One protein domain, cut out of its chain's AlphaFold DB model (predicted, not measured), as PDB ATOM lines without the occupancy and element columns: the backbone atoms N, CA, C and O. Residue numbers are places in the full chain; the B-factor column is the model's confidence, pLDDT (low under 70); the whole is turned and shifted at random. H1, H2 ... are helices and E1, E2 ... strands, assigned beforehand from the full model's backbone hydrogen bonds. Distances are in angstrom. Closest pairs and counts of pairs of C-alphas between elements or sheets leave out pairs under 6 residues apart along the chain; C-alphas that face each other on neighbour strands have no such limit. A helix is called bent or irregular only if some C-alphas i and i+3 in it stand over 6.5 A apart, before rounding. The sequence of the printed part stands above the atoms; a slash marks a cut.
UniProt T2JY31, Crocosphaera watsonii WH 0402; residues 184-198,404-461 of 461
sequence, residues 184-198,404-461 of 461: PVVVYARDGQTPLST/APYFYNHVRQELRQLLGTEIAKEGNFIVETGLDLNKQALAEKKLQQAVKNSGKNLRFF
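AT A GLANCE: This is residues 184 to 198 and 404 to 461 of the 461 residues of a protein of Crocosphaera watsonii WH 0402 (UniProt T2JY31). A two-stranded parallel sheet of E1 and E2 has the helix H1 over one face, and a second helix, H2, runs away from this small body as a long arm that makes much of the length. H1 is sharply kinked near residue 420, and residues 417 to 422 at that kink stick out. The printed part has 73 residues, with two named helices and two named strands in the order E1, H1, E2, H2; the class is mostly helix. The whole is loose, with a radius of gyration of the C-alphas of 15.6 A, and elongated, with spans of 45 by 26 by 18 A.

HOW THE PARTS SIT: The sheet joins E1, residues 185 to 188, and E2, residues 429 to 432, as parallel neighbours whose directions differ by 16 degrees. The C-alphas of Val 187 and Val 431, which face each other, are 4.7 A apart. Across the pair, N 188 and O 431 at 2.8 A and N 431 and O 186 at 2.8 A are within hydrogen-bond range. H1, residues 405 to 426, has 1 pair of C-alphas within 8 A with E1, the closest being Val 187 and Tyr 408 at 7.5 A. H1 and E2 are near each other, with 6 pairs of C-alphas within 10 A. H2, residues 437 to 458, is apart from E1 and from H1. Within hydrogen-bond range are 14 of 18 O i to N i+4 pairs in H1 and 16 of 18 in H2.

IN THESE COORDINATES: E1 begins with C-alpha 185 at (-0.083, 7.387, 12.999) and is 9.8 A long from first to last C-alpha; E2 is 9.4 A long. H1 starts with C-alpha 405 at (-8.667, -3.156, 16.029) and measures 21.5 A. It has a kink of 126 degrees near residue 420 and is irregular, with C-alphas 418 and 421 8.9 A apart. H2 measures 28.0 A and ends with C-alpha 458 at (-17.457, -18.922, 31.989). It has a kink of 52 degrees near residue 452 and is irregular, with C-alphas 453 and 456 7.6 A apart.

THE WHOLE: The two C-alphas farthest apart, those of Glu 426 and Asn 457, are 45.0 A from each other. Residues 199 to 403 are not printed, and C-alphas 198 and 404 are 11.8 A apart across this cut, which falls in the link from E1 to H1. The links H1 to E2 and E2 to H2 are tight. The mean pLDDT of the printed part is 75.7, and 21 residues are under 70, among them residues 195 to 198 and residues 421 to 428.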
ATOM      1  N   PRO A 184      -1.268  12.036  12.066       59.69
ATOM      2  CA  PRO A 184      -1.607  10.660  11.722       59.69
ATOM      3  C   PRO A 184      -0.524   9.681  12.196       59.69
ATOM      4  O   PRO A 184       0.675   9.964  12.166       59.69
ATOM      5  N   VAL A 185      -0.962   8.519  12.682       67.12
ATOM      6  CA  VAL A 185      -0.083   7.387  12.999       67.12
ATOM      7  C   VAL A 185      -0.505   6.231  12.115       67.12
ATOM      8  O   VAL A 185      -1.548   5.609  12.353       67.12
ATOM      9  N   VAL A 186       0.314   5.969  11.100       69.94
ATOM     10  CA  VAL A 186       0.104   4.889  10.141       69.94
ATOM     11  C   VAL A 186       0.771   3.648  10.694       69.94
ATOM     12  O   VAL A 186       1.964   3.659  10.985       69.94
ATOM     13  N   VAL A 187      -0.002   2.582  10.871       75.00
ATOM     14  CA  VAL A 187       0.505   1.327  11.426       75.00
ATOM     15  C   VAL A 187       0.491   0.272  10.331       75.00
ATOM     16  O   VAL A 187      -0.577  -0.027   9.803       75.00
ATOM     17  N   TYR A 188       1.647  -0.300  10.014       80.56
ATOM     18  CA  TYR A 188       1.815  -1.367   9.030       80.56
ATOM     19  C   TYR A 188       1.916  -2.739   9.702       80.56
ATOM     20  O   TYR A 188       2.407  -2.878  10.827       80.56
ATOM     21  N   ALA A 189       1.440  -3.768   9.001       82.56
ATOM     22  CA  ALA A 189       1.688  -5.164   9.338       82.56
ATOM     23  C   ALA A 189       3.177  -5.513   9.149       82.56
ATOM     24  O   ALA A 189       3.965  -4.712   8.646       82.56
ATOM     25  N   ARG A 190       3.554  -6.748   9.498       86.38
ATOM     26  CA  ARG A 190       4.935  -7.251   9.387       86.38
ATOM     27  C   ARG A 190       5.532  -7.174   7.980       86.38
ATOM     28  O   ARG A 190       6.748  -7.222   7.836       86.38
ATOM     29  N   ASP A 191       4.697  -7.099   6.952       79.00
ATOM     30  CA  ASP A 191       5.127  -6.979   5.557       79.00
ATOM     31  C   ASP A 191       5.611  -5.568   5.178       79.00
ATOM     32  O   ASP A 191       6.105  -5.390   4.067       79.00
ATOM     33  N   GLY A 192       5.460  -4.573   6.063       69.88
ATOM     34  CA  GLY A 192       5.831  -3.178   5.808       69.88
ATOM     35  C   GLY A 192       4.999  -2.497   4.713       69.88
ATOM     36  O   GLY A 192       5.278  -1.359   4.353       69.88
ATOM     37  N   GLN A 193       3.982  -3.175   4.168       73.44
ATOM     38  CA  GLN A 193       3.195  -2.708   3.020       73.44
ATOM     39  C   GLN A 193       1.696  -2.686   3.298       73.44
ATOM     40  O   GLN A 193       0.985  -1.858   2.733       73.44
ATOM     41  N   THR A 194       1.190  -3.566   4.166       74.75
ATOM     42  CA  THR A 194      -0.232  -3.618   4.497       74.75
ATOM     43  C   THR A 194      -0.526  -2.698   5.681       74.75
ATOM     44  O   THR A 194      -0.205  -3.059   6.817       74.75
ATOM     45  N   PRO A 195      -1.180  -1.541   5.484       69.00
ATOM     46  CA  PRO A 195      -1.636  -0.727   6.599       69.00
ATOM     47  C   PRO A 195      -2.740  -1.468   7.370       69.00
ATOM     48  O   PRO A 195      -3.708  -1.972   6.796       69.00
ATOM     49  N   LEU A 196      -2.592  -1.531   8.693       69.00
ATOM     50  CA  LEU A 196      -3.581  -2.080   9.625       69.00
ATOM     51  C   LEU A 196      -4.798  -1.158   9.767       69.00
ATOM     52  O   LEU A 196      -5.901  -1.621  10.041       69.00
ATOM     53  N   SER A 197      -4.600   0.138   9.517       60.25
ATOM     54  CA  SER A 197      -5.646   1.153   9.437       60.25
ATOM     55  C   SER A 197      -5.554   1.852   8.082       60.25
ATOM     56  O   SER A 197      -4.575   2.534   7.812       60.25
ATOM     57  N   THR A 198      -6.571   1.700   7.229       52.47
ATOM     58  CA  THR A 198      -6.689   2.407   5.933       52.47
ATOM     59  C   THR A 198      -7.425   3.744   6.064       52.47
ATOM     60  O   THR A 198      -8.037   4.223   5.111       52.47
ATOM     61  N   ALA A 404      -7.660  -6.050  12.779       66.25
ATOM     62  CA  ALA A 404      -7.052  -6.144  14.114       66.25
ATOM     63  C   ALA A 404      -7.204  -4.884  15.012       66.25
ATOM     64  O   ALA A 404      -6.210  -4.366  15.532       66.25
ATOM     65  N   PRO A 405      -8.434  -4.396  15.273       67.94
ATOM     66  CA  PRO A 405      -8.667  -3.156  16.029       67.94
ATOM     67  C   PRO A 405      -8.077  -3.174  17.452       67.94
ATOM     68  O   PRO A 405      -7.621  -2.149  17.961       67.94
ATOM     69  N   TYR A 406      -8.032  -4.343  18.100       72.31
ATOM     70  CA  TYR A 406      -7.419  -4.498  19.423       72.31
ATOM     71  C   TYR A 406      -5.896  -4.336  19.391       72.31
ATOM     72  O   TYR A 406      -5.325  -3.718  20.289       72.31
ATOM     73  N   PHE A 407      -5.243  -4.844  18.344       78.38
ATOM     74  CA  PHE A 407      -3.799  -4.715  18.177       78.38
ATOM     75  C   PHE A 407      -3.399  -3.257  17.925       78.38
ATOM     76  O   PHE A 407      -2.433  -2.773  18.506       78.38
ATOM     77  N   TYR A 408      -4.197  -2.512  17.157       72.44
ATOM     78  CA  TYR A 408      -3.979  -1.077  16.952       72.44
ATOM     79  C   TYR A 408      -3.949  -0.289  18.279       72.44
ATOM     80  O   TYR A 408      -3.081   0.558  18.498       72.44
ATOM     81  N   ASN A 409      -4.860  -0.601  19.210       68.25
ATOM     82  CA  ASN A 409      -4.860   0.013  20.543       68.25
ATOM     83  C   ASN A 409      -3.605  -0.338  21.356       68.25
ATOM     84  O   ASN A 409      -3.074   0.532  22.048       68.25
ATOM     85  N   HIS A 410      -3.120  -1.579  21.252       81.00
ATOM     86  CA  HIS A 410      -1.879  -2.012  21.895       81.00
ATOM     87  C   HIS A 410      -0.672  -1.217  21.378       81.00
ATOM     88  O   HIS A 410       0.048  -0.621  22.178       81.00
ATOM     89  N   VAL A 411      -0.539  -1.079  20.056       81.38
ATOM     90  CA  VAL A 411       0.519  -0.276  19.415       81.38
ATOM     91  C   VAL A 411       0.492   1.176  19.908       81.38
ATOM     92  O   VAL A 411       1.522   1.751  20.246       81.38
ATOM     93  N   ARG A 412      -0.697   1.783  20.034       72.31
ATOM     94  CA  ARG A 412      -0.845   3.154  20.566       72.31
ATOM     95  C   ARG A 412      -0.434   3.276  22.034       72.31
ATOM     96  O   ARG A 412      -0.023   4.357  22.454       72.31
ATOM     97  N   GLN A 413      -0.594   2.224  22.834       74.12
ATOM     98  CA  GLN A 413      -0.139   2.208  24.223       74.12
ATOM     99  C   GLN A 413       1.385   2.074  24.300       74.12
ATOM    100  O   GLN A 413       2.013   2.822  25.048       74.12
ATOM    101  N   GLU A 414       1.958   1.183  23.497       83.38
ATOM    102  CA  GLU A 414       3.398   0.931  23.424       83.38
ATOM    103  C   GLU A 414       4.172   2.156  22.913       83.38
ATOM    104  O   GLU A 414       5.138   2.578  23.542       83.38
ATOM    105  N   LEU A 415       3.678   2.836  21.871       78.38
ATOM    106  CA  LEU A 415       4.271   4.086  21.366       78.38
ATOM    107  C   LEU A 415       4.445   5.150  22.458       78.38
ATOM    108  O   LEU A 415       5.451   5.852  22.482       78.38
ATOM    109  N   ARG A 416       3.489   5.263  23.390       73.38
ATOM    110  CA  ARG A 416       3.585   6.215  24.512       73.38
ATOM    111  C   ARG A 416       4.630   5.809  25.542       73.38
ATOM    112  O   ARG A 416       5.188   6.687  26.193       73.38
ATOM    113  N   GLN A 417       4.847   4.509  25.730       78.38
ATOM    114  CA  GLN A 417       5.883   4.004  26.630       78.38
ATOM    115  C   GLN A 417       7.274   4.249  26.042       78.38
ATOM    116  O   GLN A 417       8.167   4.666  26.772       78.38
ATOM    117  N   LEU A 418       7.431   4.042  24.732       82.06
ATOM    118  CA  LEU A 418       8.713   4.163  24.036       82.06
ATOM    119  C   LEU A 418       9.137   5.615  23.797       82.06
ATOM    120  O   LEU A 418      10.277   5.975  24.067       82.06
ATOM    121  N   LEU A 419       8.231   6.456  23.292       77.19
ATOM    122  CA  LEU A 419       8.555   7.826  22.877       77.19
ATOM    123  C   LEU A 419       8.352   8.857  24.000       77.19
ATOM    124  O   LEU A 419       8.667  10.034  23.840       77.19
ATOM    125  N   GLY A 420       7.810   8.436  25.144       70.06
ATOM    126  CA  GLY A 420       7.337   9.349  26.180       70.06
ATOM    127  C   GLY A 420       6.057  10.085  25.768       70.06
ATOM    128  O   GLY A 420       5.602  10.032  24.623       70.06
ATOM    129  N   THR A 421       5.420  10.766  26.724       60.50
ATOM    130  CA  THR A 421       4.087  11.347  26.507       60.50
ATOM    131  C   THR A 421       4.082  12.477  25.491       60.50
ATOM    132  O   THR A 421       3.115  12.575  24.748       60.50
ATOM    133  N   GLU A 422       5.111  13.320  25.447       55.12
ATOM    134  CA  GLU A 422       5.104  14.506  24.582       55.12
ATOM    135  C   GLU A 422       5.305  14.143  23.109       55.12
ATOM    136  O   GLU A 422       4.463  14.486  22.288       55.12
ATOM    137  N   ILE A 423       6.318  13.339  22.785       60.28
ATOM    138  CA  ILE A 423       6.603  12.944  21.397       60.28
ATOM    139  C   ILE A 423       5.484  12.041  20.856       60.28
ATOM    140  O   ILE A 423       4.992  12.246  19.751       60.28
ATOM    141  N   ALA A 424       4.970  11.102  21.661       60.72
ATOM    142  CA  ALA A 424       3.845  10.262  21.240       60.72
ATOM    143  C   ALA A 424       2.539  11.048  20.985       60.72
ATOM    144  O   ALA A 424       1.645  10.533  20.307       60.72
ATOM    145  N   LYS A 425       2.393  12.261  21.545       57.19
ATOM    146  CA  LYS A 425       1.250  13.156  21.290       57.19
ATOM    147  C   LYS A 425       1.396  13.947  19.995       57.19
ATOM    148  O   LYS A 425       0.370  14.350  19.466       57.19
ATOM    149  N   GLU A 426       2.607  14.182  19.503       57.75
ATOM    150  CA  GLU A 426       2.821  14.937  18.261       57.75
ATOM    151  C   GLU A 426       2.292  14.170  17.040       57.75
ATOM    152  O   GLU A 426       1.776  14.781  16.107       57.75
ATOM    153  N   GLY A 427       2.314  12.832  17.088       61.22
ATOM    154  CA  GLY A 427       1.909  11.981  15.968       61.22
ATOM    155  C   GLY A 427       2.943  11.997  14.838       61.22
ATOM    156  O   GLY A 427       4.129  12.133  15.107       61.22
ATOM    157  N   ASN A 428       2.503  11.844  13.583       58.84
ATOM    158  CA  ASN A 428       3.365  11.763  12.389       58.84
ATOM    159  C   ASN A 428       4.332  10.569  12.396       58.84
ATOM    160  O   ASN A 428       5.486  10.677  11.982       58.84
ATOM    161  N   PHE A 429       3.854   9.412  12.852       70.50
ATOM    162  CA  PHE A 429       4.657   8.192  12.878       70.50
ATOM    163  C   PHE A 429       4.215   7.221  11.792       70.50
ATOM    164  O   PHE A 429       3.029   6.915  11.660       70.50
ATOM    165  N   ILE A 430       5.200   6.678  11.083       70.75
ATOM    166  CA  ILE A 430       5.067   5.411  10.373       70.75
ATOM    167  C   ILE A 430       5.539   4.328  11.340       70.75
ATOM    168  O   ILE A 430       6.676   4.357  11.807       70.75
ATOM    169  N   VAL A 431       4.642   3.413  11.693       78.00
ATOM    170  CA  VAL A 431       4.864   2.387  12.709       78.00
ATOM    171  C   VAL A 431       4.767   1.028  12.051       78.00
ATOM    172  O   VAL A 431       3.681   0.547  11.739       78.00
ATOM    173  N   GLU A 432       5.910   0.396  11.851       84.31
ATOM    174  CA  GLU A 432       5.979  -0.982  11.381       84.31
ATOM    175  C   GLU A 432       5.864  -1.931  12.573       84.31
ATOM    176  O   GLU A 432       6.522  -1.750  13.599       84.31
ATOM    177  N   THR A 433       4.993  -2.932  12.465       88.44
ATOM    178  CA  THR A 433       4.713  -3.859  13.569       88.44
ATOM    179  C   THR A 433       5.075  -5.284  13.200       88.44
ATOM    180  O   THR A 433       5.116  -5.651  12.033       88.44
ATOM    181  N   GLY A 434       5.258  -6.143  14.202       88.38
ATOM    182  CA  GLY A 434       5.429  -7.580  13.982       88.38
ATOM    183  C   GLY A 434       4.139  -8.333  13.623       88.38
ATOM    184  O   GLY A 434       4.163  -9.567  13.618       88.38
ATOM    185  N   LEU A 435       3.013  -7.646  13.369       87.56
ATOM    186  CA  LEU A 435       1.713  -8.298  13.210       87.56
ATOM    187  C   LEU A 435       1.637  -9.134  11.931       87.56
ATOM    188  O   LEU A 435       1.760  -8.625  10.819       87.56
ATOM    189  N   ASP A 436       1.323 -10.414  12.103       88.69
ATOM    190  CA  ASP A 436       0.929 -11.318  11.027       88.69
ATOM    191  C   ASP A 436      -0.604 -11.388  10.970       88.69
ATOM    192  O   ASP A 436      -1.257 -11.956  11.851       88.69
ATOM    193  N   LEU A 437      -1.181 -10.790   9.927       83.38
ATOM    194  CA  LEU A 437      -2.630 -10.685   9.750       83.38
ATOM    195  C   LEU A 437      -3.329 -12.046   9.642       83.38
ATOM    196  O   LEU A 437      -4.463 -12.183  10.102       83.38
ATOM    197  N   ASN A 438      -2.663 -13.060   9.083       87.56
ATOM    198  CA  ASN A 438      -3.241 -14.396   8.953       87.56
ATOM    199  C   ASN A 438      -3.340 -15.072  10.322       87.56
ATOM    200  O   ASN A 438      -4.368 -15.668  10.656       87.56
ATOM    201  N   LYS A 439      -2.294 -14.936  11.146       89.50
ATOM    202  CA  LYS A 439      -2.298 -15.453  12.521       89.50
ATOM    203  C   LYS A 439      -3.305 -14.718  13.398       89.50
ATOM    204  O   LYS A 439      -4.021 -15.370  14.155       89.50
ATOM    205  N   GLN A 440      -3.402 -13.395  13.264       87.31
ATOM    206  CA  GLN A 440      -4.370 -12.591  14.005       87.31
ATOM    207  C   GLN A 440      -5.813 -12.987  13.667       87.31
ATOM    208  O   GLN A 440      -6.597 -13.263  14.574       87.31
ATOM    209  N   ALA A 441      -6.148 -13.112  12.379       84.38
ATOM    210  CA  ALA A 441      -7.476 -13.546  11.947       84.38
ATOM    211  C   ALA A 441      -7.818 -14.963  12.446       84.38
ATOM    212  O   ALA A 441      -8.946 -15.232  12.868       84.38
ATOM    213  N   LEU A 442      -6.840 -15.880  12.446       89.94
ATOM    214  CA  LEU A 442      -7.018 -17.221  12.999       89.94
ATOM    215  C   LEU A 442      -7.281 -17.182  14.512       89.94
ATOM    216  O   LEU A 442      -8.175 -17.885  14.989       89.94
ATOM    217  N   ALA A 443      -6.535 -16.362  15.254       88.50
ATOM    218  CA  ALA A 443      -6.702 -16.194  16.694       88.50
ATOM    219  C   ALA A 443      -8.082 -15.612  17.041       88.50
ATOM    220  O   ALA A 443      -8.788 -16.182  17.871       88.50
ATOM    221  N   GLU A 444      -8.509 -14.544  16.359       84.50
ATOM    222  CA  GLU A 444      -9.828 -13.924  16.545       84.50
ATOM    223  C   GLU A 444     -10.960 -14.915  16.257       84.50
ATOM    224  O   GLU A 444     -11.882 -15.059  17.061       84.50
ATOM    225  N   LYS A 445     -10.854 -15.682  15.164       87.31
ATOM    226  CA  LYS A 445     -11.831 -16.724  14.822       87.31
ATOM    227  C   LYS A 445     -11.904 -17.815  15.892       87.31
ATOM    228  O   LYS A 445     -12.999 -18.227  16.276       87.31
ATOM    229  N   LYS A 446     -10.757 -18.298  16.380       91.88
ATOM    230  CA  LYS A 446     -10.701 -19.320  17.439       91.88
ATOM    231  C   LYS A 446     -11.266 -18.796  18.757       91.88
ATOM    232  O   LYS A 446     -12.007 -19.522  19.414       91.88
ATOM    233  N   LEU A 447     -10.982 -17.541  19.102       87.44
ATOM    234  CA  LEU A 447     -11.531 -16.891  20.287       87.44
ATOM    235  C   LEU A 447     -13.052 -16.743  20.187       87.44
ATOM    236  O   LEU A 447     -13.752 -17.159  21.102       87.44
ATOM    237  N   GLN A 448     -13.578 -16.236  19.068       84.50
ATOM    238  CA  GLN A 448     -15.025 -16.128  18.848       84.50
ATOM    239  C   GLN A 448     -15.724 -17.489  18.961       84.50
ATOM    240  O   GLN A 448     -16.774 -17.594  19.592       84.50
ATOM    241  N   GLN A 449     -15.134 -18.546  18.396       88.00
ATOM    242  CA  GLN A 449     -15.657 -19.908  18.529       88.00
ATOM    243  C   GLN A 449     -15.629 -20.397  19.982       88.00
ATOM    244  O   GLN A 449     -16.617 -20.954  20.454       88.00
ATOM    245  N   ALA A 450     -14.530 -20.172  20.704       88.44
ATOM    246  CA  ALA A 450     -14.407 -20.558  22.108       88.44
ATOM    247  C   ALA A 450     -15.406 -19.807  23.001       88.44
ATOM    248  O   ALA A 450     -16.055 -20.425  23.841       88.44
ATOM    249  N   VAL A 451     -15.592 -18.502  22.784       86.31
ATOM    250  CA  VAL A 451     -16.588 -17.690  23.499       86.31
ATOM    251  C   VAL A 451     -18.005 -18.159  23.163       86.31
ATOM    252  O   VAL A 451     -18.810 -18.358  24.066       86.31
ATOM    253  N   LYS A 452     -18.312 -18.442  21.893       85.62
ATOM    254  CA  LYS A 452     -19.635 -18.947  21.499       85.62
ATOM    255  C   LYS A 452     -19.952 -20.315  22.113       85.62
ATOM    256  O   LYS A 452     -21.083 -20.545  22.530       85.62
ATOM    257  N   ASN A 453     -18.967 -21.212  22.167       87.31
ATOM    258  CA  ASN A 453     -19.163 -22.591  22.623       87.31
ATOM    259  C   ASN A 453     -19.097 -22.728  24.151       87.31
ATOM    260  O   ASN A 453     -19.877 -23.476  24.733       87.31
ATOM    261  N   SER A 454     -18.177 -22.009  24.795       84.44
ATOM    262  CA  SER A 454     -17.840 -22.184  26.214       84.44
ATOM    263  C   SER A 454     -18.040 -20.918  27.055       84.44
ATOM    264  O   SER A 454     -17.978 -20.992  28.281       84.44
ATOM    265  N   GLY A 455     -18.299 -19.759  26.439       75.56
ATOM    266  CA  GLY A 455     -18.408 -18.464  27.127       75.56
ATOM    267  C   GLY A 455     -19.540 -18.415  28.149       75.56
ATOM    268  O   GLY A 455     -19.313 -17.964  29.271       75.56
ATOM    269  N   LYS A 456     -20.702 -19.011  27.837       73.88
ATOM    270  CA  LYS A 456     -21.826 -19.134  28.787       73.88
ATOM    271  C   LYS A 456     -21.434 -19.845  30.085       73.88
ATOM    272  O   LYS A 456     -21.856 -19.423  31.158       73.88
ATOM    273  N   ASN A 457     -20.584 -20.871  30.009       76.75
ATOM    274  CA  ASN A 457     -20.111 -21.607  31.188       76.75
ATOM    275  C   ASN A 457     -19.089 -20.801  32.006       76.75
ATOM    276  O   ASN A 457     -18.916 -21.048  33.196       76.75
ATOM    277  N   LEU A 458     -18.442 -19.815  31.381       75.56
ATOM    278  CA  LEU A 458     -17.457 -18.922  31.989       75.56
ATOM    279  C   LEU A 458     -18.041 -17.547  32.366       75.56
ATOM    280  O   LEU A 458     -17.288 -16.657  32.749       75.56
ATOM    281  N   ARG A 459     -19.371 -17.372  32.283       71.88
ATOM    282  CA  ARG A 459     -20.087 -16.098  32.517       71.88
ATOM    283  C   ARG A 459     -19.664 -14.947  31.590       71.88
ATOM    284  O   ARG A 459     -19.882 -13.783  31.920       71.88
ATOM    285  N   PHE A 460     -19.100 -15.259  30.426       56.81
ATOM    286  CA  PHE A 460     -18.977 -14.305  29.327       56.81
ATOM    287  C   PHE A 460     -20.264 -14.398  28.499       56.81
ATOM    288  O   PHE A 460     -20.520 -15.437  27.886       56.81
ATOM    289  N   PHE A 461     -21.103 -13.361  28.579       51.91
ATOM    290  CA  PHE A 461     -22.383 -13.277  27.867       51.91
ATOM    291  C   PHE A 461     -22.219 -12.709  26.464       51.91
ATOM    292  O   PHE A 461     -21.436 -11.741  26.319       51.91
TER     293      PHE A 461